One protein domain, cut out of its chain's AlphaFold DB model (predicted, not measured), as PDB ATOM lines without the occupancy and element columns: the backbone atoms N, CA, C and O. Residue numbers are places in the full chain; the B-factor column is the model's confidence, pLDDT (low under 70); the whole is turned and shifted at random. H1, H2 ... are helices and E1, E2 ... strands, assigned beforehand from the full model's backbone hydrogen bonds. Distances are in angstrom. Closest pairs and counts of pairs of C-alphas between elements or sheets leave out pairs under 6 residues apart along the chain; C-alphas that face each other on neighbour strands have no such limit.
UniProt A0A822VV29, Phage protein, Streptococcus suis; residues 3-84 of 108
ATOM      1  N   ILE A   3      -2.222  36.071  40.101       88.62
ATOM      2  CA  ILE A   3      -2.760  34.876  39.455       88.62
ATOM      3  C   ILE A   3      -2.278  33.677  40.255       88.62
ATOM      4  O   ILE A   3      -1.088  33.535  40.512       88.62
ATOM      5  N   TYR A   4      -3.200  32.819  40.661       90.88
ATOM      6  CA  TYR A   4      -2.911  31.555  41.314       90.88
ATOM      7  C   TYR A   4      -3.265  30.410  40.367       90.88
ATOM      8  O   TYR A   4      -4.339  30.430  39.770       90.88
ATOM      9  N   GLU A   5      -2.400  29.405  40.260       90.50
ATOM     10  CA  GLU A   5      -2.653  28.163  39.520       90.50
ATOM     11  C   GLU A   5      -3.022  27.034  40.493       90.50
ATOM     12  O   GLU A   5      -2.354  26.829  41.508       90.50
ATOM     13  N   ALA A   6      -4.058  26.274  40.151       91.88
ATOM     14  CA  ALA A   6      -4.341  24.947  40.679       91.88
ATOM     15  C   ALA A   6      -4.214  23.922  39.547       91.88
ATOM     16  O   ALA A   6      -4.447  24.244  38.382       91.88
ATOM     17  N   ARG A   7      -3.886  22.672  39.882       91.81
ATOM     18  CA  ARG A   7      -3.863  21.566  38.915       91.81
ATOM     19  C   ARG A   7      -4.929  20.546  39.244       91.81
ATOM     20  O   ARG A   7      -5.009  20.089  40.386       91.81
ATOM     21  N   GLY A   8      -5.720  20.183  38.242       91.06
ATOM     22  CA  GLY A   8      -6.877  19.333  38.448       91.06
ATOM     23  C   GLY A   8      -7.863  19.963  39.431       91.06
ATOM     24  O   GLY A   8      -7.862  21.171  39.663       91.06
ATOM     25  N   PHE A   9      -8.652  19.132  40.099       90.62
ATOM     26  CA  PHE A   9      -9.581  19.578  41.145       90.62
ATOM     27  C   PHE A   9      -8.892  19.784  42.503       90.62
ATOM     28  O   PHE A   9      -9.508  19.653  43.562       90.62
ATOM     29  N   SER A  10      -7.594  20.090  42.485       92.00
ATOM     30  CA  SER A  10      -6.842  20.417  43.687       92.00
ATOM     31  C   SER A  10      -7.274  21.766  44.249       92.00
ATOM     32  O   SER A  10      -7.472  22.741  43.526       92.00
ATOM     33  N   ASN A  11      -7.319  21.842  45.577       91.81
ATOM     34  CA  ASN A  11      -7.524  23.097  46.289       91.81
ATOM     35  C   ASN A  11      -6.208  23.808  46.613       91.81
ATOM     36  O   ASN A  11      -6.251  24.872  47.219       91.81
ATOM     37  N   ILE A  12      -5.048  23.246  46.269       94.25
ATOM     38  CA  ILE A  12      -3.749  23.888  46.502       94.25
ATOM     39  C   ILE A  12      -3.514  24.930  45.411       94.25
ATOM     40  O   ILE A  12      -3.647  24.633  44.226       94.25
ATOM     41  N   LEU A  13      -3.158  26.142  45.833       94.06
ATOM     42  CA  LEU A  13      -2.901  27.272  44.955       94.06
ATOM     43  C   LEU A  13      -1.414  27.617  44.941       94.06
ATOM     44  O   LEU A  13      -0.777  27.755  45.987       94.06
ATOM     45  N   HIS A  14      -0.887  27.823  43.740       93.25
ATOM     46  CA  HIS A  14       0.478  28.272  43.510       93.25
ATOM     47  C   HIS A  14       0.446  29.693  42.944       93.25
ATOM     48  O   HIS A  14      -0.072  29.878  41.842       93.25
ATOM     49  N   PRO A  15       0.943  30.709  43.673       91.00
ATOM     50  CA  PRO A  15       1.007  32.061  43.139       91.00
ATOM     51  C   PRO A  15       1.964  32.101  41.946       91.00
ATOM     52  O   PRO A  15       3.064  31.552  41.993       91.00
ATOM     53  N   PHE A  16       1.531  32.753  40.876       86.56
ATOM     54  CA  PHE A  16       2.339  33.046  39.709       86.56
ATOM     55  C   PHE A  16       2.904  34.460  39.847       86.56
ATOM     56  O   PHE A  16       2.200  35.447  39.652       86.56
ATOM     57  N   ASP A  17       4.178  34.545  40.216       80.94
ATOM     58  CA  ASP A  17       4.905  35.781  40.532       80.94
ATOM     59  C   ASP A  17       5.973  36.142  39.485       80.94
ATOM     60  O   ASP A  17       6.714  37.108  39.642       80.94
ATOM     61  N   LYS A  18       6.055  35.366  38.398       83.56
ATOM     62  CA  LYS A  18       7.090  35.525  37.365       83.56
ATOM     63  C   LYS A  18       6.812  36.653  36.373       83.56
ATOM     64  O   LYS A  18       7.745  37.100  35.713       83.56
ATOM     65  N   LEU A  19       5.549  37.043  36.201       83.69
ATOM     66  CA  LEU A  19       5.112  38.115  35.303       83.69
ATOM     67  C   LEU A  19       3.988  38.899  35.967       83.69
ATOM     68  O   LEU A  19       3.230  38.335  36.762       83.69
ATOM     69  N   GLU A  20       3.821  40.154  35.555       82.69
ATOM     70  CA  GLU A  20       2.610  40.887  35.894       82.69
ATOM     71  C   GLU A  20       1.381  40.169  35.301       82.69
ATOM     72  O   GLU A  20       1.443  39.629  34.191       82.69
ATOM     73  N   PRO A  21       0.235  40.154  35.996       78.69
ATOM     74  CA  PRO A  21      -0.933  39.373  35.590       78.69
ATOM     75  C   PRO A  21      -1.399  39.597  34.149       78.69
ATOM     76  O   PRO A  21      -1.676  38.639  33.433       78.69
ATOM     77  N   PHE A  22      -1.466  40.848  33.689       79.50
ATOM     78  CA  PHE A  22      -1.881  41.138  32.313       79.50
ATOM     79  C   PHE A  22      -0.839  40.695  31.282       79.50
ATOM     80  O   PHE A  22      -1.210  40.259  30.195       79.50
ATOM     81  N   GLU A  23       0.451  40.736  31.623       83.25
ATOM     82  CA  GLU A  23       1.504  40.195  30.761       83.25
ATOM     83  C   GLU A  23       1.428  38.670  30.675       83.25
ATOM     84  O   GLU A  23       1.646  38.105  29.603       83.25
ATOM     85  N   TYR A  24       1.091  38.001  31.784       82.25
ATOM     86  CA  TYR A  24       0.821  36.568  31.784       82.25
ATOM     87  C   TYR A  24      -0.348  36.237  30.858       82.25
ATOM     88  O   TYR A  24      -0.190  35.406  29.969       82.25
ATOM     89  N   ILE A  25      -1.485  36.924  31.011       79.38
ATOM     90  CA  ILE A  25      -2.684  36.700  30.189       79.38
ATOM     91  C   ILE A  25      -2.373  36.943  28.708       79.38
ATOM     92  O   ILE A  25      -2.704  36.109  27.872       79.38
ATOM     93  N   ALA A  26      -1.672  38.031  28.379       81.94
ATOM     94  CA  ALA A  26      -1.313  38.369  27.001       81.94
ATOM     95  C   ALA A  26      -0.389  37.335  26.333       81.94
ATOM     96  O   ALA A  26      -0.355  37.226  25.108       81.94
ATOM     97  N   ARG A  27       0.386  36.584  27.123       81.31
ATOM     98  CA  ARG A  27       1.304  35.540  26.639       81.31
ATOM     99  C   ARG A  27       0.752  34.131  26.826       81.31
ATOM    100  O   ARG A  27       1.398  33.174  26.388       81.31
ATOM    101  N   PHE A  28      -0.393  33.992  27.488       79.38
ATOM    102  CA  PHE A  28      -0.983  32.703  27.793       79.38
ATOM    103  C   PHE A  28      -1.346  31.997  26.489       79.38
ATOM    104  O   PHE A  28      -2.071  32.525  25.648       79.38
ATOM    105  N   LYS A  29      -0.815  30.787  26.317       79.56
ATOM    106  CA  LYS A  29      -1.161  29.924  25.193       79.56
ATOM    107  C   LYS A  29      -2.156  28.881  25.685       79.56
ATOM    108  O   LYS A  29      -1.841  28.212  26.673       79.56
ATOM    109  N   PRO A  30      -3.303  28.706  25.004       74.38
ATOM    110  CA  PRO A  30      -4.232  27.630  25.317       74.38
ATOM    111  C   PRO A  30      -3.501  26.289  25.369       74.38
ATOM    112  O   PRO A  30      -2.674  25.985  24.503       74.38
ATOM    113  N   GLN A  31      -3.778  25.497  26.402       77.12
ATOM    114  CA  GLN A  31      -3.213  24.159  26.506       77.12
ATOM    115  C   GLN A  31      -4.038  23.190  25.670       77.12
ATOM    116  O   GLN A  31      -5.257  23.126  25.793       77.12
ATOM    117  N   ILE A  32      -3.357  22.419  24.827       81.94
ATOM    118  CA  ILE A  32      -3.990  21.384  24.016       81.94
ATOM    119  C   ILE A  32      -3.907  20.072  24.791       81.94
ATOM    120  O   ILE A  32      -2.812  19.613  25.128       81.94
ATOM    121  N   VAL A  33      -5.061  19.460  25.061       86.69
ATOM    122  CA  VAL A  33      -5.119  18.132  25.682       86.69
ATOM    123  C   VAL A  33      -4.460  17.115  24.736       86.69
ATOM    124  O   VAL A  33      -4.824  17.064  23.557       86.69
ATOM    125  N   PRO A  34      -3.491  16.299  25.198       89.94
ATOM    126  CA  PRO A  34      -2.812  15.349  24.324       89.94
ATOM    127  C   PRO A  34      -3.791  14.355  23.689       89.94
ATOM    128  O   PRO A  34      -4.691  13.834  24.354       89.94
ATOM    129  N   LYS A  35      -3.588  14.053  22.402       91.19
ATOM    130  CA  LYS A  35      -4.461  13.149  21.644       91.19
ATOM    131  C   LYS A  35      -4.526  11.766  22.306       91.19
ATOM    132  O   LYS A  35      -3.495  11.190  22.633       91.19
ATOM    133  N   GLY A  36      -5.739  11.236  22.465       92.06
ATOM    134  CA  GLY A  36      -5.983   9.937  23.106       92.06
ATOM    135  C   GLY A  36      -6.053   9.981  24.637       92.06
ATOM    136  O   GLY A  36      -6.267   8.942  25.252       92.06
ATOM    137  N   THR A  37      -5.906  11.156  25.257       93.12
ATOM    138  CA  THR A  37      -6.120  11.319  26.702       93.12
ATOM    139  C   THR A  37      -7.613  11.304  27.015       93.12
ATOM    140  O   THR A  37      -8.396  11.943  26.312       93.12
ATOM    141  N   ASN A  38      -8.005  10.626  28.094       94.12
ATOM    142  CA  ASN A  38      -9.345  10.778  28.647       94.12
ATOM    143  C   ASN A  38      -9.512  12.216  29.172       94.12
ATOM    144  O   ASN A  38      -8.785  12.646  30.071       94.12
ATOM    145  N   ILE A  39     -10.442  12.969  28.579       89.06
ATOM    146  CA  ILE A  39     -10.638  14.391  28.882       89.06
ATOM    147  C   ILE A  39     -11.072  14.590  30.338       89.06
ATOM    148  O   ILE A  39     -10.551  15.485  31.003       89.06
ATOM    149  N   ASP A  40     -11.961  13.744  30.860       90.12
ATOM    150  CA  ASP A  40     -12.462  13.862  32.232       90.12
ATOM    151  C   ASP A  40     -11.352  13.611  33.254       90.12
ATOM    152  O   ASP A  40     -11.175  14.377  34.202       90.12
ATOM    153  N   GLU A  41     -10.539  12.580  33.019       93.62
ATOM    154  CA  GLU A  41      -9.367  12.295  33.844       93.62
ATOM    155  C   GLU A  41      -8.360  13.452  33.786       93.62
ATOM    156  O   GLU A  41      -7.825  13.878  34.815       93.62
ATOM    157  N   TYR A  42      -8.120  14.011  32.596       90.81
ATOM    158  CA  TYR A  42      -7.229  15.155  32.427       90.81
ATOM    159  C   TYR A  42      -7.730  16.380  33.202       90.81
ATOM    160  O   TYR A  42      -6.953  16.992  33.937       90.81
ATOM    161  N   LYS A  43      -9.027  16.701  33.109       88.62
ATOM    162  CA  LYS A  43      -9.668  17.794  33.855       88.62
ATOM    163  C   LYS A  43      -9.528  17.623  35.363       88.62
ATOM    164  O   LYS A  43      -9.246  18.600  36.055       88.62
ATOM    165  N   GLN A  44      -9.683  16.398  35.857       92.06
ATOM    166  CA  GLN A  44      -9.604  16.086  37.283       92.06
ATOM    167  C   GLN A  44      -8.185  16.156  37.844       92.06
ATOM    168  O   GLN A  44      -8.015  16.483  39.018       92.06
ATOM    169  N   THR A  45      -7.169  15.854  37.030       92.50
ATOM    170  CA  THR A  45      -5.817  15.573  37.545       92.50
ATOM    171  C   THR A  45      -4.735  16.531  37.057       92.50
ATOM    172  O   THR A  45      -3.779  16.790  37.788       92.50
ATOM    173  N   LYS A  46      -4.847  17.048  35.830       90.81
ATOM    174  CA  LYS A  46      -3.738  17.715  35.126       90.81
ATOM    175  C   LYS A  46      -4.076  19.103  34.610       90.81
ATOM    176  O   LYS A  46      -3.163  19.919  34.516       90.81
ATOM    177  N   ALA A  47      -5.339  19.363  34.277       88.50
ATOM    178  CA  ALA A  47      -5.748  20.640  33.712       88.50
ATOM    179  C   ALA A  47      -5.377  21.799  34.654       88.50
ATOM    180  O   ALA A  47      -5.627  21.703  35.862       88.50
ATOM    181  N   PRO A  48      -4.763  22.875  34.139       86.62
ATOM    182  CA  PRO A  48      -4.519  24.066  34.929       86.62
ATOM    183  C   PRO A  48      -5.824  24.843  35.102       86.62
ATOM    184  O   PRO A  48      -6.539  25.115  34.141       86.62
ATOM    185  N   TYR A  49      -6.098  25.263  36.327       85.56
ATOM    186  CA  TYR A  49      -7.161  26.207  36.641       85.56
ATOM    187  C   TYR A  49      -6.530  27.443  37.254       85.56
ATOM    188  O   TYR A  49      -5.656  27.332  38.113       85.56
ATOM    189  N   CYS A  50      -6.974  28.623  36.834       84.38
ATOM    190  CA  CYS A  50      -6.480  29.872  37.384       84.38
ATOM    191  C   CYS A  50      -7.528  30.556  38.268       84.38
ATOM    192  O   CYS A  50      -8.737  30.420  38.077       84.38
ATOM    193  N   LEU A  51      -7.040  31.288  39.263       85.88
ATOM    194  CA  LEU A  51      -7.808  32.206  40.089       85.88
ATOM    195  C   LEU A  51      -7.051  33.524  40.124       85.88
ATOM    196  O   LEU A  51      -5.888  33.550  40.521       85.88
ATOM    197  N   SER A  52      -7.709  34.610  39.745       86.44
ATOM    198  CA  SER A  52      -7.144  35.948  39.875       86.44
ATOM    199  C   SER A  52      -7.778  36.671  41.052       86.44
ATOM    200  O   SER A  52      -9.004  36.682  41.185       86.44
ATOM    201  N   GLY A  53      -6.952  37.248  41.920       87.12
ATOM    202  CA  GLY A  53      -7.426  38.058  43.036       87.12
ATOM    203  C   GLY A  53      -6.471  38.052  44.216       87.12
ATOM    204  O   GLY A  53      -5.251  38.061  44.044       87.12
ATOM    205  N   LYS A  54      -7.030  38.035  45.428       90.69
ATOM    206  CA  LYS A  54      -6.269  37.953  46.676       90.69
ATOM    207  C   LYS A  54      -6.781  36.815  47.545       90.69
ATOM    208  O   LYS A  54      -7.940  36.805  47.961       90.69
ATOM    209  N   VAL A  55      -5.881  35.896  47.871       92.19
ATOM    210  CA  VAL A  55      -6.143  34.776  48.776       92.19
ATOM    211  C   VAL A  55      -5.321  34.962  50.043       92.19
ATOM    212  O   VAL A  55      -4.135  35.288  49.990       92.19
ATOM    213  N   LYS A  56      -5.950  34.772  51.201       94.88
ATOM    214  CA  LYS A  56      -5.265  34.752  52.490       94.88
ATOM    215  C   LYS A  56      -4.415  33.473  52.592       94.88
ATOM    216  O   LYS A  56      -4.971  32.391  52.399       94.88
ATOM    217  N   PRO A  57      -3.109  33.565  52.897       93.31
ATOM    218  CA  PRO A  57      -2.292  32.379  53.134       93.31
ATOM    219  C   PRO A  57      -2.712  31.673  54.432       93.31
ATOM    220  O   PRO A  57      -3.127  32.317  55.401       93.31
ATOM    221  N   ASP A  58      -2.569  30.350  54.453       91.19
ATOM    222  CA  ASP A  58      -2.662  29.527  55.658       91.19
ATOM    223  C   ASP A  58      -1.500  29.853  56.621       91.19
ATOM    224  O   ASP A  58      -0.527  30.525  56.271       91.19
ATOM    225  N   THR A  59      -1.570  29.338  57.851       90.38
ATOM    226  CA  THR A  59      -0.558  29.562  58.905       90.38
ATOM    227  C   THR A  59       0.862  29.154  58.507       90.38
ATOM    228  O   THR A  59       1.824  29.713  59.021       90.38
ATOM    229  N   ASN A  60       1.002  28.202  57.585       90.81
ATOM    230  CA  ASN A  60       2.280  27.743  57.043       90.81
ATOM    231  C   ASN A  60       2.722  28.499  55.771       90.81
ATOM    232  O   ASN A  60       3.682  28.085  55.129       90.81
ATOM    233  N   GLY A  61       2.008  29.555  55.368       89.81
ATOM    234  CA  GLY A  61       2.291  30.332  54.159       89.81
ATOM    235  C   GLY A  61       1.778  29.713  52.852       89.81
ATOM    236  O   GLY A  61       1.934  30.327  51.798       89.81
ATOM    237  N   SER A  62       1.160  28.526  52.890       92.56
ATOM    238  CA  SER A  62       0.548  27.916  51.702       92.56
ATOM    239  C   SER A  62      -0.782  28.583  51.344       92.56
ATOM    240  O   SER A  62      -1.455  29.146  52.204       92.56
ATOM    241  N   TYR A  63      -1.185  28.513  50.078       94.56
ATOM    242  CA  TYR A  63      -2.468  29.046  49.625       94.56
ATOM    243  C   TYR A  63      -3.417  27.899  49.292       94.56
ATOM    244  O   TYR A  63      -3.031  26.930  48.632       94.56
ATOM    245  N   LYS A  64      -4.677  28.020  49.722       92.62
ATOM    246  CA  LYS A  64      -5.739  27.077  49.371       92.62
ATOM    247  C   LYS A  64      -6.970  27.792  48.846       92.62
ATOM    248  O   LYS A  64      -7.347  28.836  49.375       92.62
ATOM    249  N   ARG A  65      -7.631  27.201  47.855       87.00
ATOM    250  CA  ARG A  65      -8.922  27.648  47.334       87.00
ATOM    251  C   ARG A  65     -10.038  27.174  48.262       87.00
ATOM    252  O   ARG A  65     -10.322  25.983  48.333       87.00
ATOM    253  N   ASN A  66     -10.663  28.105  48.973       85.69
ATOM    254  CA  ASN A  66     -11.928  27.904  49.675       85.69
ATOM    255  C   ASN A  66     -12.605  29.263  49.928       85.69
ATOM    256  O   ASN A  66     -11.983  30.314  49.788       85.69
ATOM    257  N   ASN A  67     -13.881  29.242  50.313       81.75
ATOM    258  CA  ASN A  67     -14.667  30.468  50.491       81.75
ATOM    259  C   ASN A  67     -14.177  31.350  51.653       81.75
ATOM    260  O   ASN A  67     -14.461  32.541  51.657       81.75
ATOM    261  N   ALA A  68     -13.455  30.794  52.631       87.75
ATOM    262  CA  ALA A  68     -12.952  31.551  53.778       87.75
ATOM    263  C   ALA A  68     -11.591  32.218  53.508       87.75
ATOM    264  O   ALA A  68     -11.243  33.196  54.169       87.75
ATOM    265  N   SER A  69     -10.805  31.688  52.565       90.12
ATOM    266  CA  SER A  69      -9.489  32.220  52.201       90.12
ATOM    267  C   SER A  69      -9.553  33.263  51.084       90.12
ATOM    268  O   SER A  69      -8.669  34.118  51.011       90.12
ATOM    269  N   LEU A  70     -10.571  33.225  50.219       88.50
ATOM    270  CA  LEU A  70     -10.748  34.205  49.147       88.50
ATOM    271  C   LEU A  70     -11.173  35.561  49.725       88.50
ATOM    272  O   LEU A  70     -12.274  35.701  50.245       88.50
ATOM    273  N   ILE A  71     -10.306  36.569  49.612       88.62
ATOM    274  CA  ILE A  71     -10.625  37.939  50.038       88.62
ATOM    275  C   ILE A  71     -11.416  38.640  48.934       88.62
ATOM    276  O   ILE A  71     -12.461  39.227  49.194       88.62
ATOM    277  N   TYR A  72     -10.915  38.574  47.700       84.25
ATOM    278  CA  TYR A  72     -11.633  39.021  46.511       84.25
ATOM    279  C   TYR A  72     -11.086  38.321  45.264       84.25
ATOM    280  O   TYR A  72      -9.914  37.934  45.235       84.25
ATOM    281  N   GLY A  73     -11.932  38.193  44.242       82.62
ATOM    282  CA  GLY A  73     -11.541  37.858  42.872       82.62
ATOM    283  C   GLY A  73     -11.661  39.088  41.975       82.62
ATOM    284  O   GLY A  73     -12.564  39.895  42.181       82.62
ATOM    285  N   ASP A  74     -10.750  39.252  41.020       81.75
ATOM    286  CA  ASP A  74     -10.720  40.411  40.110       81.75
ATOM    287  C   ASP A  74     -10.792  40.039  38.618       81.75
ATOM    288  O   ASP A  74     -11.059  40.909  37.791       81.75
ATOM    289  N   LEU A  75     -10.650  38.753  38.270       77.75
ATOM    290  CA  LEU A  75     -10.854  38.245  36.912       77.75
ATOM    291  C   LEU A  75     -11.475  36.843  36.937       77.75
ATOM    292  O   LEU A  75     -11.054  35.973  37.705       77.75
ATOM    293  N   ILE A  76     -12.465  36.626  36.071       70.44
ATOM    294  CA  ILE A  76     -13.147  35.343  35.877       70.44
ATOM    295  C   ILE A  76     -12.940  34.917  34.423       70.44
ATOM    296  O   ILE A  76     -13.265  35.670  33.507       70.44
ATOM    297  N   PHE A  77     -12.427  33.704  34.221       69.12
ATOM    298  CA  PHE A  77     -12.409  33.044  32.917       69.12
ATOM    299  C   PHE A  77     -13.577  32.065  32.859       69.12
ATOM    300  O   PHE A  77     -13.711  31.213  33.738       69.12
ATOM    301  N   LEU A  78     -14.423  32.203  31.844       68.69
ATOM    302  CA  LEU A  78     -15.507  31.269  31.567       68.69
ATOM    303  C   LEU A  78     -15.116  30.476  30.325       68.69
ATOM    304  O   LEU A  78     -15.260  30.970  29.210       68.69
ATOM    305  N   ASP A  79     -14.569  29.284  30.542       65.44
ATOM    306  CA  ASP A  79     -14.375  28.301  29.481       65.44
ATOM    307  C   ASP A  79     -15.647  27.460  29.356       65.44
ATOM    308  O   ASP A  79     -16.254  27.088  30.366       65.44
ATOM    309  N   TYR A  80     -16.084  27.219  28.128       65.38
ATOM    310  CA  TYR A  80     -17.337  26.542  27.845       65.38
ATOM    311  C   TYR A  80     -17.138  25.512  26.734       65.38
ATOM    312  O   TYR A  80     -16.739  25.845  25.624       65.38
ATOM    313  N   ASP A  81     -17.418  24.247  27.047       56.69
ATOM    314  CA  ASP A  81     -17.147  23.133  26.131       56.69
ATOM    315  C   ASP A  81     -18.338  22.828  25.202       56.69
ATOM    316  O   ASP A  81     -18.151  22.618  24.010       56.69
ATOM    317  N   ASP A  82     -19.561  22.842  25.746       57.81
ATOM    318  CA  ASP A  82     -20.808  22.452  25.070       57.81
ATOM    319  C   ASP A  82     -21.902  23.484  25.373       57.81
ATOM    320  O   ASP A  82     -22.761  23.298  26.239       57.81
ATOM    321  N   ILE A  83     -21.860  24.626  24.692       62.22
ATOM    322  CA  ILE A  83     -23.004  25.541  24.714       62.22
ATOM    323  C   ILE A  83     -23.905  25.167  23.556       62.22
ATOM    324  O   ILE A  83     -23.495  25.255  22.397       62.22
ATOM    325  N   GLU A  84     -25.147  24.797  23.866       60.66
ATOM    326  CA  GLU A  84     -26.189  24.690  22.852       60.66
ATOM    327  C   GLU A  84     -26.241  25.988  22.036       60.66
ATOM    328  O   GLU A  84     -26.457  27.092  22.551       60.66
TER     329      GLU A  84
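This is residues 3 to 84 of the 108 residues of the protein "Phage protein" of Streptococcus suis (UniProt A0A822VV29). One strongly twisted sheet of four strands makes the body, with two short helices, H1 and H2, grazing it near opposite ends of E1, and a tail whose residues 78 to 84 stick out. The 82 printed residues include two named helices and four named strands, in the order E1 E2 H1 H2 E3 E4; the sheet runs E2 E1 E3 E4, antiparallel throughout. The class is mixed, with under half of the residues in named elements. The whole is only just compact, close to loose, with a radius of gyration of the C-alphas of 14.1 A, and spans 41 by 28 by 26 A.

E1, residues 3 to 7, and E2, residues 12 to 16, form an antiparallel hairpin; N 14 and O 5 are within hydrogen-bond range at 2.8 A. H1, residues 21 to 27, only grazes the sheet; its closest C-alpha pair with E1 is Pro 21 and Ile 3, 6.2 A. H2, residues 39 to 45, only grazes it too; its closest C-alpha pair with E1 is Thr 45 and Arg 7, 6.5 A. H1 and H2 are apart. In both, every O i to N i+4 pair is within hydrogen-bond range. E3, residues 48 to 55, is antiparallel to E1, with N 4 and O 51 within hydrogen-bond range at 2.8 A. E2, H1, H2 and E3 form a split strand-helix-strand unit, two strands of one sheet that follow each other among the strands with helices between them along the chain and E1 between them in the sheet; the crossover is right-handed. E3 bends by 74 degrees at residue 52 and forms a hairpin with E4, residues 70 to 75; N 54 and O 72 are within hydrogen-bond range at 2.9 A.

E1 begins at C-alpha 3 (-2.760, 34.876, 39.455). E3 is 17.6 A long. E4 ends at C-alpha 75 (-10.854, 38.245, 36.912).

The printed part has no cut. The links H1 to H2 and E3 to E4 are long. Residues 77 to 84 have pLDDT under 70.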